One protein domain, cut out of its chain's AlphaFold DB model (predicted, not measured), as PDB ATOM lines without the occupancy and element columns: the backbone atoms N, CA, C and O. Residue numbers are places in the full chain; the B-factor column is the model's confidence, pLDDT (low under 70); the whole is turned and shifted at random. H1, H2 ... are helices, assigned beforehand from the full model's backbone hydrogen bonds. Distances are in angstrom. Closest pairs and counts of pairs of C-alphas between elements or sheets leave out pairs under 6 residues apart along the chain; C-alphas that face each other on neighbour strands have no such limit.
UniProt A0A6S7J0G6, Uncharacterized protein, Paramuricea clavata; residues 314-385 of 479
ATOM      1  N   THR A 314     -22.564 -31.290   8.158       49.34
ATOM      2  CA  THR A 314     -21.408 -32.195   8.108       49.34
ATOM      3  C   THR A 314     -21.549 -33.236   6.998       49.34
ATOM      4  O   THR A 314     -22.644 -33.712   6.705       49.34
ATOM      5  N   SER A 315     -20.417 -33.685   6.448       51.97
ATOM      6  CA  SER A 315     -20.319 -34.694   5.378       51.97
ATOM      7  C   SER A 315     -21.069 -36.014   5.633       51.97
ATOM      8  O   SER A 315     -21.415 -36.722   4.691       51.97
ATOM      9  N   LYS A 316     -21.366 -36.347   6.896       51.72
ATOM     10  CA  LYS A 316     -22.112 -37.555   7.288       51.72
ATOM     11  C   LYS A 316     -23.612 -37.497   6.975       51.72
ATOM     12  O   LYS A 316     -24.198 -38.540   6.695       51.72
ATOM     13  N   GLU A 317     -24.235 -36.319   7.012       53.72
ATOM     14  CA  GLU A 317     -25.671 -36.164   6.708       53.72
ATOM     15  C   GLU A 317     -25.943 -36.327   5.205       53.72
ATOM     16  O   GLU A 317     -26.916 -36.962   4.809       53.72
ATOM     17  N   ILE A 318     -24.990 -35.882   4.381       53.78
ATOM     18  CA  ILE A 318     -24.985 -35.980   2.914       53.78
ATOM     19  C   ILE A 318     -25.094 -37.439   2.444       53.78
ATOM     20  O   ILE A 318     -25.912 -37.778   1.594       53.78
ATOM     21  N   ILE A 319     -24.296 -38.331   3.040       55.94
ATOM     22  CA  ILE A 319     -24.257 -39.756   2.671       55.94
ATOM     23  C   ILE A 319     -25.569 -40.469   3.046       55.94
ATOM     24  O   ILE A 319     -25.945 -41.454   2.407       55.94
ATOM     25  N   LYS A 320     -26.278 -39.993   4.079       58.38
ATOM     26  CA  LYS A 320     -27.568 -40.559   4.500       58.38
ATOM     27  C   LYS A 320     -28.689 -40.209   3.518       58.38
ATOM     28  O   LYS A 320     -29.421 -41.117   3.128       58.38
ATOM     29  N   ASP A 321     -28.775 -38.957   3.070       59.59
ATOM     30  CA  ASP A 321     -29.799 -38.524   2.105       59.59
ATOM     31  C   ASP A 321     -29.638 -39.211   0.742       59.59
ATOM     32  O   ASP A 321     -30.614 -39.714   0.177       59.59
ATOM     33  N   SER A 322     -28.402 -39.348   0.244       62.75
ATOM     34  CA  SER A 322     -28.139 -40.042  -1.025       62.75
ATOM     35  C   SER A 322     -28.546 -41.520  -0.990       62.75
ATOM     36  O   SER A 322     -29.074 -42.029  -1.976       62.75
ATOM     37  N   LYS A 323     -28.373 -42.219   0.143       66.38
ATOM     38  CA  LYS A 323     -28.791 -43.629   0.288       66.38
ATOM     39  C   LYS A 323     -30.309 -43.793   0.276       66.38
ATOM     40  O   LYS A 323     -30.816 -44.723  -0.347       66.38
ATOM     41  N   VAL A 324     -31.035 -42.893   0.942       69.06
ATOM     42  CA  VAL A 324     -32.507 -42.921   0.981       69.06
ATOM     43  C   VAL A 324     -33.089 -42.604  -0.396       69.06
ATOM     44  O   VAL A 324     -34.020 -43.277  -0.839       69.06
ATOM     45  N   PHE A 325     -32.521 -41.626  -1.104       68.94
ATOM     46  CA  PHE A 325     -32.942 -41.290  -2.462       68.94
ATOM     47  C   PHE A 325     -32.653 -42.428  -3.454       68.94
ATOM     48  O   PHE A 325     -33.536 -42.820  -4.215       68.94
ATOM     49  N   PHE A 326     -31.467 -43.040  -3.373       72.38
ATOM     50  CA  PHE A 326     -31.093 -44.196  -4.191       72.38
ATOM     51  C   PHE A 326     -32.020 -45.399  -3.960       72.38
ATOM     52  O   PHE A 326     -32.485 -46.024  -4.913       72.38
ATOM     53  N   ALA A 327     -32.368 -45.686  -2.699       73.25
ATOM     54  CA  ALA A 327     -33.327 -46.736  -2.362       73.25
ATOM     55  C   ALA A 327     -34.726 -46.453  -2.944       73.25
ATOM     56  O   ALA A 327     -35.369 -47.359  -3.471       73.25
ATOM     57  N   ARG A 328     -35.187 -45.193  -2.913       71.75
ATOM     58  CA  ARG A 328     -36.468 -44.794  -3.522       71.75
ATOM     59  C   ARG A 328     -36.460 -44.959  -5.044       71.75
ATOM     60  O   ARG A 328     -37.440 -45.453  -5.592       71.75
ATOM     61  N   LEU A 329     -35.367 -44.600  -5.716       72.06
ATOM     62  CA  LEU A 329     -35.217 -44.760  -7.167       72.06
ATOM     63  C   LEU A 329     -35.200 -46.221  -7.607       72.06
ATOM     64  O   LEU A 329     -35.857 -46.549  -8.590       72.06
ATOM     65  N   LEU A 330     -34.535 -47.102  -6.857       74.25
ATOM     66  CA  LEU A 330     -34.585 -48.545  -7.108       74.25
ATOM     67  C   LEU A 330     -36.018 -49.087  -7.018       74.25
ATOM     68  O   LEU A 330     -36.458 -49.817  -7.904       74.25
ATOM     69  N   VAL A 331     -36.771 -48.680  -5.991       75.62
ATOM     70  CA  VAL A 331     -38.176 -49.088  -5.815       75.62
ATOM     71  C   VAL A 331     -39.069 -48.548  -6.939       75.62
ATOM     72  O   VAL A 331     -39.940 -49.261  -7.437       75.62
ATOM     73  N   VAL A 332     -38.864 -47.298  -7.369       73.12
ATOM     74  CA  VAL A 332     -39.622 -46.699  -8.482       73.12
ATOM     75  C   VAL A 332     -39.260 -47.352  -9.816       73.12
ATOM     76  O   VAL A 332     -40.166 -47.653 -10.590       73.12
ATOM     77  N   GLY A 333     -37.977 -47.621 -10.066       72.00
ATOM     78  CA  GLY A 333     -37.506 -48.317 -11.263       72.00
ATOM     79  C   GLY A 333     -38.097 -49.719 -11.382       72.00
ATOM     80  O   GLY A 333     -38.615 -50.069 -12.440       72.00
ATOM     81  N   GLN A 334     -38.147 -50.465 -10.271       73.19
ATOM     82  CA  GLN A 334     -38.811 -51.772 -10.203       73.19
ATOM     83  C   GLN A 334     -40.324 -51.691 -10.443       73.19
ATOM     84  O   GLN A 334     -40.878 -52.546 -11.125       73.19
ATOM     85  N   LYS A 335     -41.012 -50.671  -9.909       75.00
ATOM     86  CA  LYS A 335     -42.467 -50.515 -10.096       75.00
ATOM     87  C   LYS A 335     -42.870 -49.990 -11.474       75.00
ATOM     88  O   LYS A 335     -43.992 -50.252 -11.898       75.00
ATOM     89  N   ARG A 336     -42.019 -49.202 -12.136       78.00
ATOM     90  CA  ARG A 336     -42.339 -48.518 -13.402       78.00
ATOM     91  C   ARG A 336     -41.633 -49.101 -14.631       78.00
ATOM     92  O   ARG A 336     -41.816 -48.550 -15.708       78.00
ATOM     93  N   ASN A 337     -40.866 -50.189 -14.491       77.88
ATOM     94  CA  ASN A 337     -40.068 -50.783 -15.576       77.88
ATOM     95  C   ASN A 337     -39.135 -49.762 -16.268       77.88
ATOM     96  O   ASN A 337     -38.961 -49.782 -17.483       77.88
ATOM     97  N   LEU A 338     -38.545 -48.847 -15.494       77.25
ATOM     98  CA  LEU A 338     -37.575 -47.878 -16.021       77.25
ATOM     99  C   LEU A 338     -36.204 -48.548 -16.178       77.25
ATOM    100  O   LEU A 338     -35.761 -49.246 -15.261       77.25
ATOM    101  N   ASP A 339     -35.514 -48.306 -17.297       79.50
ATOM    102  CA  ASP A 339     -34.133 -48.765 -17.466       79.50
ATOM    103  C   ASP A 339     -33.217 -48.005 -16.499       79.50
ATOM    104  O   ASP A 339     -33.020 -46.791 -16.591       79.50
ATOM    105  N   LEU A 340     -32.628 -48.741 -15.556       73.75
ATOM    106  CA  LEU A 340     -31.701 -48.186 -14.578       73.75
ATOM    107  C   LEU A 340     -30.488 -47.527 -15.250       73.75
ATOM    108  O   LEU A 340     -29.945 -46.573 -14.697       73.75
ATOM    109  N   ARG A 341     -30.074 -47.978 -16.444       76.94
ATOM    110  CA  ARG A 341     -28.966 -47.356 -17.188       76.94
ATOM    111  C   ARG A 341     -29.295 -45.944 -17.641       76.94
ATOM    112  O   ARG A 341     -28.404 -45.104 -17.628       76.94
ATOM    113  N   GLU A 342     -30.538 -45.685 -18.030       76.69
ATOM    114  CA  GLU A 342     -30.994 -44.353 -18.428       76.69
ATOM    115  C   GLU A 342     -31.124 -43.443 -17.203       76.69
ATOM    116  O   GLU A 342     -30.646 -42.313 -17.200       76.69
ATOM    117  N   VAL A 343     -31.672 -43.971 -16.107       71.12
ATOM    118  CA  VAL A 343     -31.813 -43.243 -14.838       71.12
ATOM    119  C   VAL A 343     -30.451 -42.797 -14.287       71.12
ATOM    120  O   VAL A 343     -30.322 -41.669 -13.814       71.12
ATOM    121  N   PHE A 344     -29.415 -43.637 -14.390       71.50
ATOM    122  CA  PHE A 344     -28.061 -43.300 -13.936       71.50
ATOM    123  C   PHE A 344     -27.310 -42.288 -14.820       71.50
ATOM    124  O   PHE A 344     -26.230 -41.852 -14.425       71.50
ATOM    125  N   GLN A 345     -27.851 -41.876 -15.975       75.31
ATOM    126  CA  GLN A 345     -27.248 -40.813 -16.798       75.31
ATOM    127  C   GLN A 345     -27.519 -39.407 -16.249       75.31
ATOM    128  O   GLN A 345     -26.817 -38.459 -16.603       75.31
ATOM    129  N   TYR A 346     -28.510 -39.259 -15.368       69.12
ATOM    130  CA  TYR A 346     -28.890 -37.981 -14.775       69.12
ATOM    131  C   TYR A 346     -28.329 -37.842 -13.354       69.12
ATOM    132  O   TYR A 346     -28.133 -38.828 -12.645       69.12
ATOM    133  N   SER A 347     -28.075 -36.607 -12.905       64.62
ATOM    134  CA  SER A 347     -27.609 -36.349 -11.534       64.62
ATOM    135  C   SER A 347     -28.701 -36.735 -10.533       64.62
ATOM    136  O   SER A 347     -29.666 -36.000 -10.343       64.62
ATOM    137  N   LEU A 348     -28.549 -37.889  -9.878       68.06
ATOM    138  CA  LEU A 348     -29.498 -38.435  -8.899       68.06
ATOM    139  C   LEU A 348     -29.348 -37.798  -7.509       68.06
ATOM    140  O   LEU A 348     -29.368 -38.474  -6.483       68.06
ATOM    141  N   SER A 349     -29.166 -36.490  -7.467       64.62
ATOM    142  CA  SER A 349     -29.056 -35.712  -6.240       64.62
ATOM    143  C   SER A 349     -30.247 -34.779  -6.106       64.62
ATOM    144  O   SER A 349     -30.863 -34.386  -7.092       64.62
ATOM    145  N   SER A 350     -30.557 -34.380  -4.875       66.62
ATOM    146  CA  SER A 350     -31.574 -33.356  -4.609       66.62
ATOM    147  C   SER A 350     -31.217 -31.984  -5.199       66.62
ATOM    148  O   SER A 350     -32.070 -31.103  -5.242       66.62
ATOM    149  N   VAL A 351     -29.964 -31.794  -5.632       68.88
ATOM    150  CA  VAL A 351     -29.398 -30.524  -6.103       68.88
ATOM    151  C   VAL A 351     -28.421 -30.762  -7.263       68.88
ATOM    152  O   VAL A 351     -27.790 -31.816  -7.333       68.88
ATOM    153  N   SER A 352     -28.267 -29.803  -8.181       73.19
ATOM    154  CA  SER A 352     -27.321 -29.903  -9.307       73.19
ATOM    155  C   SER A 352     -25.910 -29.497  -8.870       73.19
ATOM    156  O   SER A 352     -25.625 -28.307  -8.745       73.19
ATOM    157  N   PHE A 353     -25.012 -30.455  -8.632       70.25
ATOM    158  CA  PHE A 353     -23.669 -30.177  -8.093       70.25
ATOM    159  C   PHE A 353     -22.778 -29.222  -8.914       70.25
ATOM    160  O   PHE A 353     -21.968 -28.526  -8.306       70.25
ATOM    161  N   PRO A 354     -22.912 -29.105 -10.252       73.44
ATOM    162  CA  PRO A 354     -22.207 -28.065 -11.007       73.44
ATOM    163  C   PRO A 354     -22.626 -26.632 -10.645       73.44
ATOM    164  O   PRO A 354     -21.843 -25.702 -10.808       73.44
ATOM    165  N   LEU A 355     -23.861 -26.446 -10.168       73.31
ATOM    166  CA  LEU A 355     -24.459 -25.133  -9.895       73.31
ATOM    167  C   LEU A 355     -24.748 -24.898  -8.410       73.31
ATOM    168  O   LEU A 355     -25.068 -23.776  -8.018       73.31
ATOM    169  N   SER A 356     -24.648 -25.928  -7.571       72.94
ATOM    170  CA  SER A 356     -25.027 -25.874  -6.162       72.94
ATOM    171  C   SER A 356     -24.108 -26.705  -5.272       72.94
ATOM    172  O   SER A 356     -23.622 -27.772  -5.642       72.94
ATOM    173  N   ASN A 357     -23.872 -26.193  -4.072       71.50
ATOM    174  CA  ASN A 357     -23.229 -26.903  -2.985       71.50
ATOM    175  C   ASN A 357     -24.217 -27.901  -2.369       71.50
ATOM    176  O   ASN A 357     -25.426 -27.866  -2.596       71.50
ATOM    177  N   VAL A 358     -23.698 -28.786  -1.525       64.06
ATOM    178  CA  VAL A 358     -24.477 -29.900  -0.972       64.06
ATOM    179  C   VAL A 358     -25.577 -29.470   0.010       64.06
ATOM    180  O   VAL A 358     -26.499 -30.226   0.301       64.06
ATOM    181  N   ASP A 359     -25.503 -28.247   0.523       62.34
ATOM    182  CA  ASP A 359     -26.547 -27.633   1.345       62.34
ATOM    183  C   ASP A 359     -27.701 -27.032   0.516       62.34
ATOM    184  O   ASP A 359     -28.670 -26.558   1.105       62.34
ATOM    185  N   GLY A 360     -27.620 -27.085  -0.820       67.38
ATOM    186  CA  GLY A 360     -28.575 -26.481  -1.752       67.38
ATOM    187  C   GLY A 360     -28.282 -25.022  -2.096       67.38
ATOM    188  O   GLY A 360     -28.991 -24.443  -2.914       67.38
ATOM    189  N   THR A 361     -27.229 -24.427  -1.528       70.00
ATOM    190  CA  THR A 361     -26.800 -23.068  -1.891       70.00
ATOM    191  C   THR A 361     -26.092 -23.062  -3.242       70.00
ATOM    192  O   THR A 361     -25.501 -24.063  -3.630       70.00
ATOM    193  N   MET A 362     -26.086 -21.942  -3.967       74.38
ATOM    194  CA  MET A 362     -25.359 -21.849  -5.241       74.38
ATOM    195  C   MET A 362     -23.844 -22.079  -5.082       74.38
ATOM    196  O   MET A 362     -23.203 -21.582  -4.146       74.38
ATOM    197  N   ALA A 363     -23.264 -22.824  -6.024       74.00
ATOM    198  CA  ALA A 363     -21.826 -23.027  -6.131       74.00
ATOM    199  C   ALA A 363     -21.135 -21.687  -6.423       74.00
ATOM    200  O   ALA A 363     -21.636 -20.862  -7.188       74.00
ATOM    201  N   LYS A 364     -19.987 -21.452  -5.781       71.94
ATOM    202  CA  LYS A 364     -19.208 -20.225  -5.977       71.94
ATOM    203  C   LYS A 364     -18.049 -20.448  -6.928       71.94
ATOM    204  O   LYS A 364     -17.307 -21.411  -6.779       71.94
ATOM    205  N   THR A 365     -17.842 -19.477  -7.806       68.19
ATOM    206  CA  THR A 365     -16.590 -19.272  -8.531       68.19
ATOM    207  C   THR A 365     -15.809 -18.125  -7.893       68.19
ATOM    208  O   THR A 365     -16.382 -17.206  -7.300       68.19
ATOM    209  N   ASP A 366     -14.485 -18.200  -7.960       69.44
ATOM    210  CA  ASP A 366     -13.615 -17.164  -7.417       69.44
ATOM    211  C   ASP A 366     -13.604 -15.945  -8.352       69.44
ATOM    212  O   ASP A 366     -13.060 -16.000  -9.455       69.44
ATOM    213  N   LYS A 367     -14.213 -14.830  -7.919       76.44
ATOM    214  CA  LYS A 367     -14.219 -13.578  -8.695       76.44
ATOM    215  C   LYS A 367     -12.806 -13.051  -8.953       76.44
ATOM    216  O   LYS A 367     -12.585 -12.435  -9.993       76.44
ATOM    217  N   SER A 368     -11.855 -13.303  -8.051       77.69
ATOM    218  CA  SER A 368     -10.472 -12.842  -8.219       77.69
ATOM    219  C   SER A 368      -9.767 -13.534  -9.391       77.69
ATOM    220  O   SER A 368      -8.908 -12.934 -10.034       77.69
ATOM    221  N   ALA A 369     -10.197 -14.748  -9.755       82.06
ATOM    222  CA  ALA A 369      -9.695 -15.441 -10.936       82.06
ATOM    223  C   ALA A 369     -10.049 -14.693 -12.232       82.06
ATOM    224  O   ALA A 369      -9.219 -14.611 -13.132       82.06
ATOM    225  N   LEU A 370     -11.245 -14.093 -12.316       83.19
ATOM    226  CA  LEU A 370     -11.624 -13.262 -13.463       83.19
ATOM    227  C   LEU A 370     -10.781 -11.984 -13.532       83.19
ATOM    228  O   LEU A 370     -10.361 -11.599 -14.618       83.19
ATOM    229  N   MET A 371     -10.514 -11.351 -12.385       82.00
ATOM    230  CA  MET A 371      -9.680 -10.150 -12.328       82.00
ATOM    231  C   MET A 371      -8.263 -10.427 -12.836       82.00
ATOM    232  O   MET A 371      -7.798  -9.699 -13.703       82.00
ATOM    233  N   ARG A 372      -7.640 -11.542 -12.423       84.19
ATOM    234  CA  ARG A 372      -6.323 -11.961 -12.946       84.19
ATOM    235  C   ARG A 372      -6.324 -12.150 -14.464       84.19
ATOM    236  O   ARG A 372      -5.409 -11.695 -15.135       84.19
ATOM    237  N   ILE A 373      -7.370 -12.772 -15.013       86.56
ATOM    238  CA  ILE A 373      -7.504 -12.971 -16.468       86.56
ATOM    239  C   ILE A 373      -7.643 -11.631 -17.208       86.56
ATOM    240  O   ILE A 373      -7.178 -11.500 -18.340       86.56
ATOM    241  N   LEU A 374      -8.316 -10.649 -16.603       84.62
ATOM    242  CA  LEU A 374      -8.451  -9.309 -17.177       84.62
ATOM    243  C   LEU A 374      -7.133  -8.532 -17.096       84.62
ATOM    244  O   LEU A 374      -6.740  -7.930 -18.088       84.62
ATOM    245  N   GLU A 375      -6.434  -8.592 -15.962       85.31
ATOM    246  CA  GLU A 375      -5.115  -7.973 -15.769       85.31
ATOM    247  C   GLU A 375      -4.086  -8.510 -16.771       85.31
ATOM    248  O   GLU A 375      -3.372  -7.726 -17.384       85.31
ATOM    249  N   GLU A 376      -4.075  -9.822 -17.031       86.88
ATOM    250  CA  GLU A 376      -3.207 -10.441 -18.045       86.88
ATOM    251  C   GLU A 376      -3.469  -9.930 -19.474       86.88
ATOM    252  O   GLU A 376      -2.597 -10.025 -20.338       86.88
ATOM    253  N   LYS A 377      -4.671  -9.408 -19.745       84.50
ATOM    254  CA  LYS A 377      -5.093  -8.939 -21.075       84.50
ATOM    255  C   LYS A 377      -5.066  -7.421 -21.234       84.50
ATOM    256  O   LYS A 377      -5.275  -6.938 -22.347       84.50
ATOM    257  N   CYS A 378      -4.830  -6.680 -20.158       80.75
ATOM    258  CA  CYS A 378      -4.803  -5.225 -20.162       80.75
ATOM    259  C   CYS A 378      -3.358  -4.719 -20.096       80.75
ATOM    260  O   CYS A 378      -2.523  -5.254 -19.378       80.75
ATOM    261  N   THR A 379      -3.065  -3.653 -20.835       76.44
ATOM    262  CA  THR A 379      -1.802  -2.909 -20.727       76.44
ATOM    263  C   THR A 379      -2.024  -1.633 -19.929       76.44
ATOM    264  O   THR A 379      -3.056  -0.983 -20.108       76.44
ATOM    265  N   ASP A 380      -1.048  -1.241 -19.111       72.19
ATOM    266  CA  ASP A 380      -1.107   0.007 -18.348       72.19
ATOM    267  C   ASP A 380      -1.313   1.210 -19.274       72.19
ATOM    268  O   ASP A 380      -0.491   1.513 -20.144       72.19
ATOM    269  N   VAL A 381      -2.420   1.923 -19.077       66.69
ATOM    270  CA  VAL A 381      -2.689   3.182 -19.773       66.69
ATOM    271  C   VAL A 381      -2.147   4.321 -18.918       66.69
ATOM    272  O   VAL A 381      -2.671   4.620 -17.847       66.69
ATOM    273  N   GLN A 382      -1.105   4.992 -19.405       60.16
ATOM    274  CA  GLN A 382      -0.621   6.251 -18.835       60.16
ATOM    275  C   GLN A 382      -1.640   7.358 -19.141       60.16
ATOM    276  O   GLN A 382      -1.631   7.957 -20.220       60.16
ATOM    277  N   VAL A 383      -2.550   7.622 -18.202       61.50
ATOM    278  CA  VAL A 383      -3.503   8.733 -18.311       61.50
ATOM    279  C   VAL A 383      -2.746  10.044 -18.078       61.50
ATOM    280  O   VAL A 383      -2.499  10.449 -16.949       61.50
ATOM    281  N   THR A 384      -2.341  10.708 -19.162       58.19
ATOM    282  CA  THR A 384      -1.509  11.929 -19.129       58.19
ATOM    283  C   THR A 384      -2.291  13.215 -18.849       58.19
ATOM    284  O   THR A 384      -1.698  14.223 -18.469       58.19
ATOM    285  N   LYS A 385      -3.620  13.199 -19.001       58.69
ATOM    286  CA  LYS A 385      -4.528  14.275 -18.582       58.69
ATOM    287  C   LYS A 385      -5.820  13.666 -18.051       58.69
ATOM    288  O   LYS A 385      -6.586  13.094 -18.820       58.69
TER     289      LYS A 385
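Overview. This is residues 314 to 385 of the 479 residues of an uncharacterized protein of Paramuricea clavata (UniProt A0A6S7J0G6). A long helix, H1, with the tiny H2 folded back near its far end, runs into a looping link, residues 344 to 366; residues 366 to 385, with H3, stand free and stick out as an arm that adds to the length. The 72 printed residues have three named helices, H1, H2, H3, and no named strand: all helix, with under half, 35, in helices. It is extended, radius of gyration of the C-alphas 22.2 A, spanning 75 by 29 by 15 A.

Along the chain. H1, residues 315 to 336, begins at C-alpha (-20.319, -34.694, 5.378) and is 32.1 A long. H2 is residues 340 to 343. H3, residues 367 to 375, is 12.8 A long and ends at C-alpha (-5.115, -7.973, -15.769).

Arrangement. H1 and H2, joined by a tight link, are close but not clearly touching; their closest C-alphas, Gly 333 and Leu 340, are 6.7 A apart. H3 is apart from both. O i to N i+4 pairs are within hydrogen-bond range throughout H3 and in 16 of 18 in H1; H2 is too short for one.

Size, cuts and confidence. The C-alphas farthest apart, Lys 335 and Lys 385, are 75.6 A apart. The printed part has no cut. The H2 to H3 link is long. Mean pLDDT of the printed part is 70.8; 28 residues are under 70, among them 314 to 325.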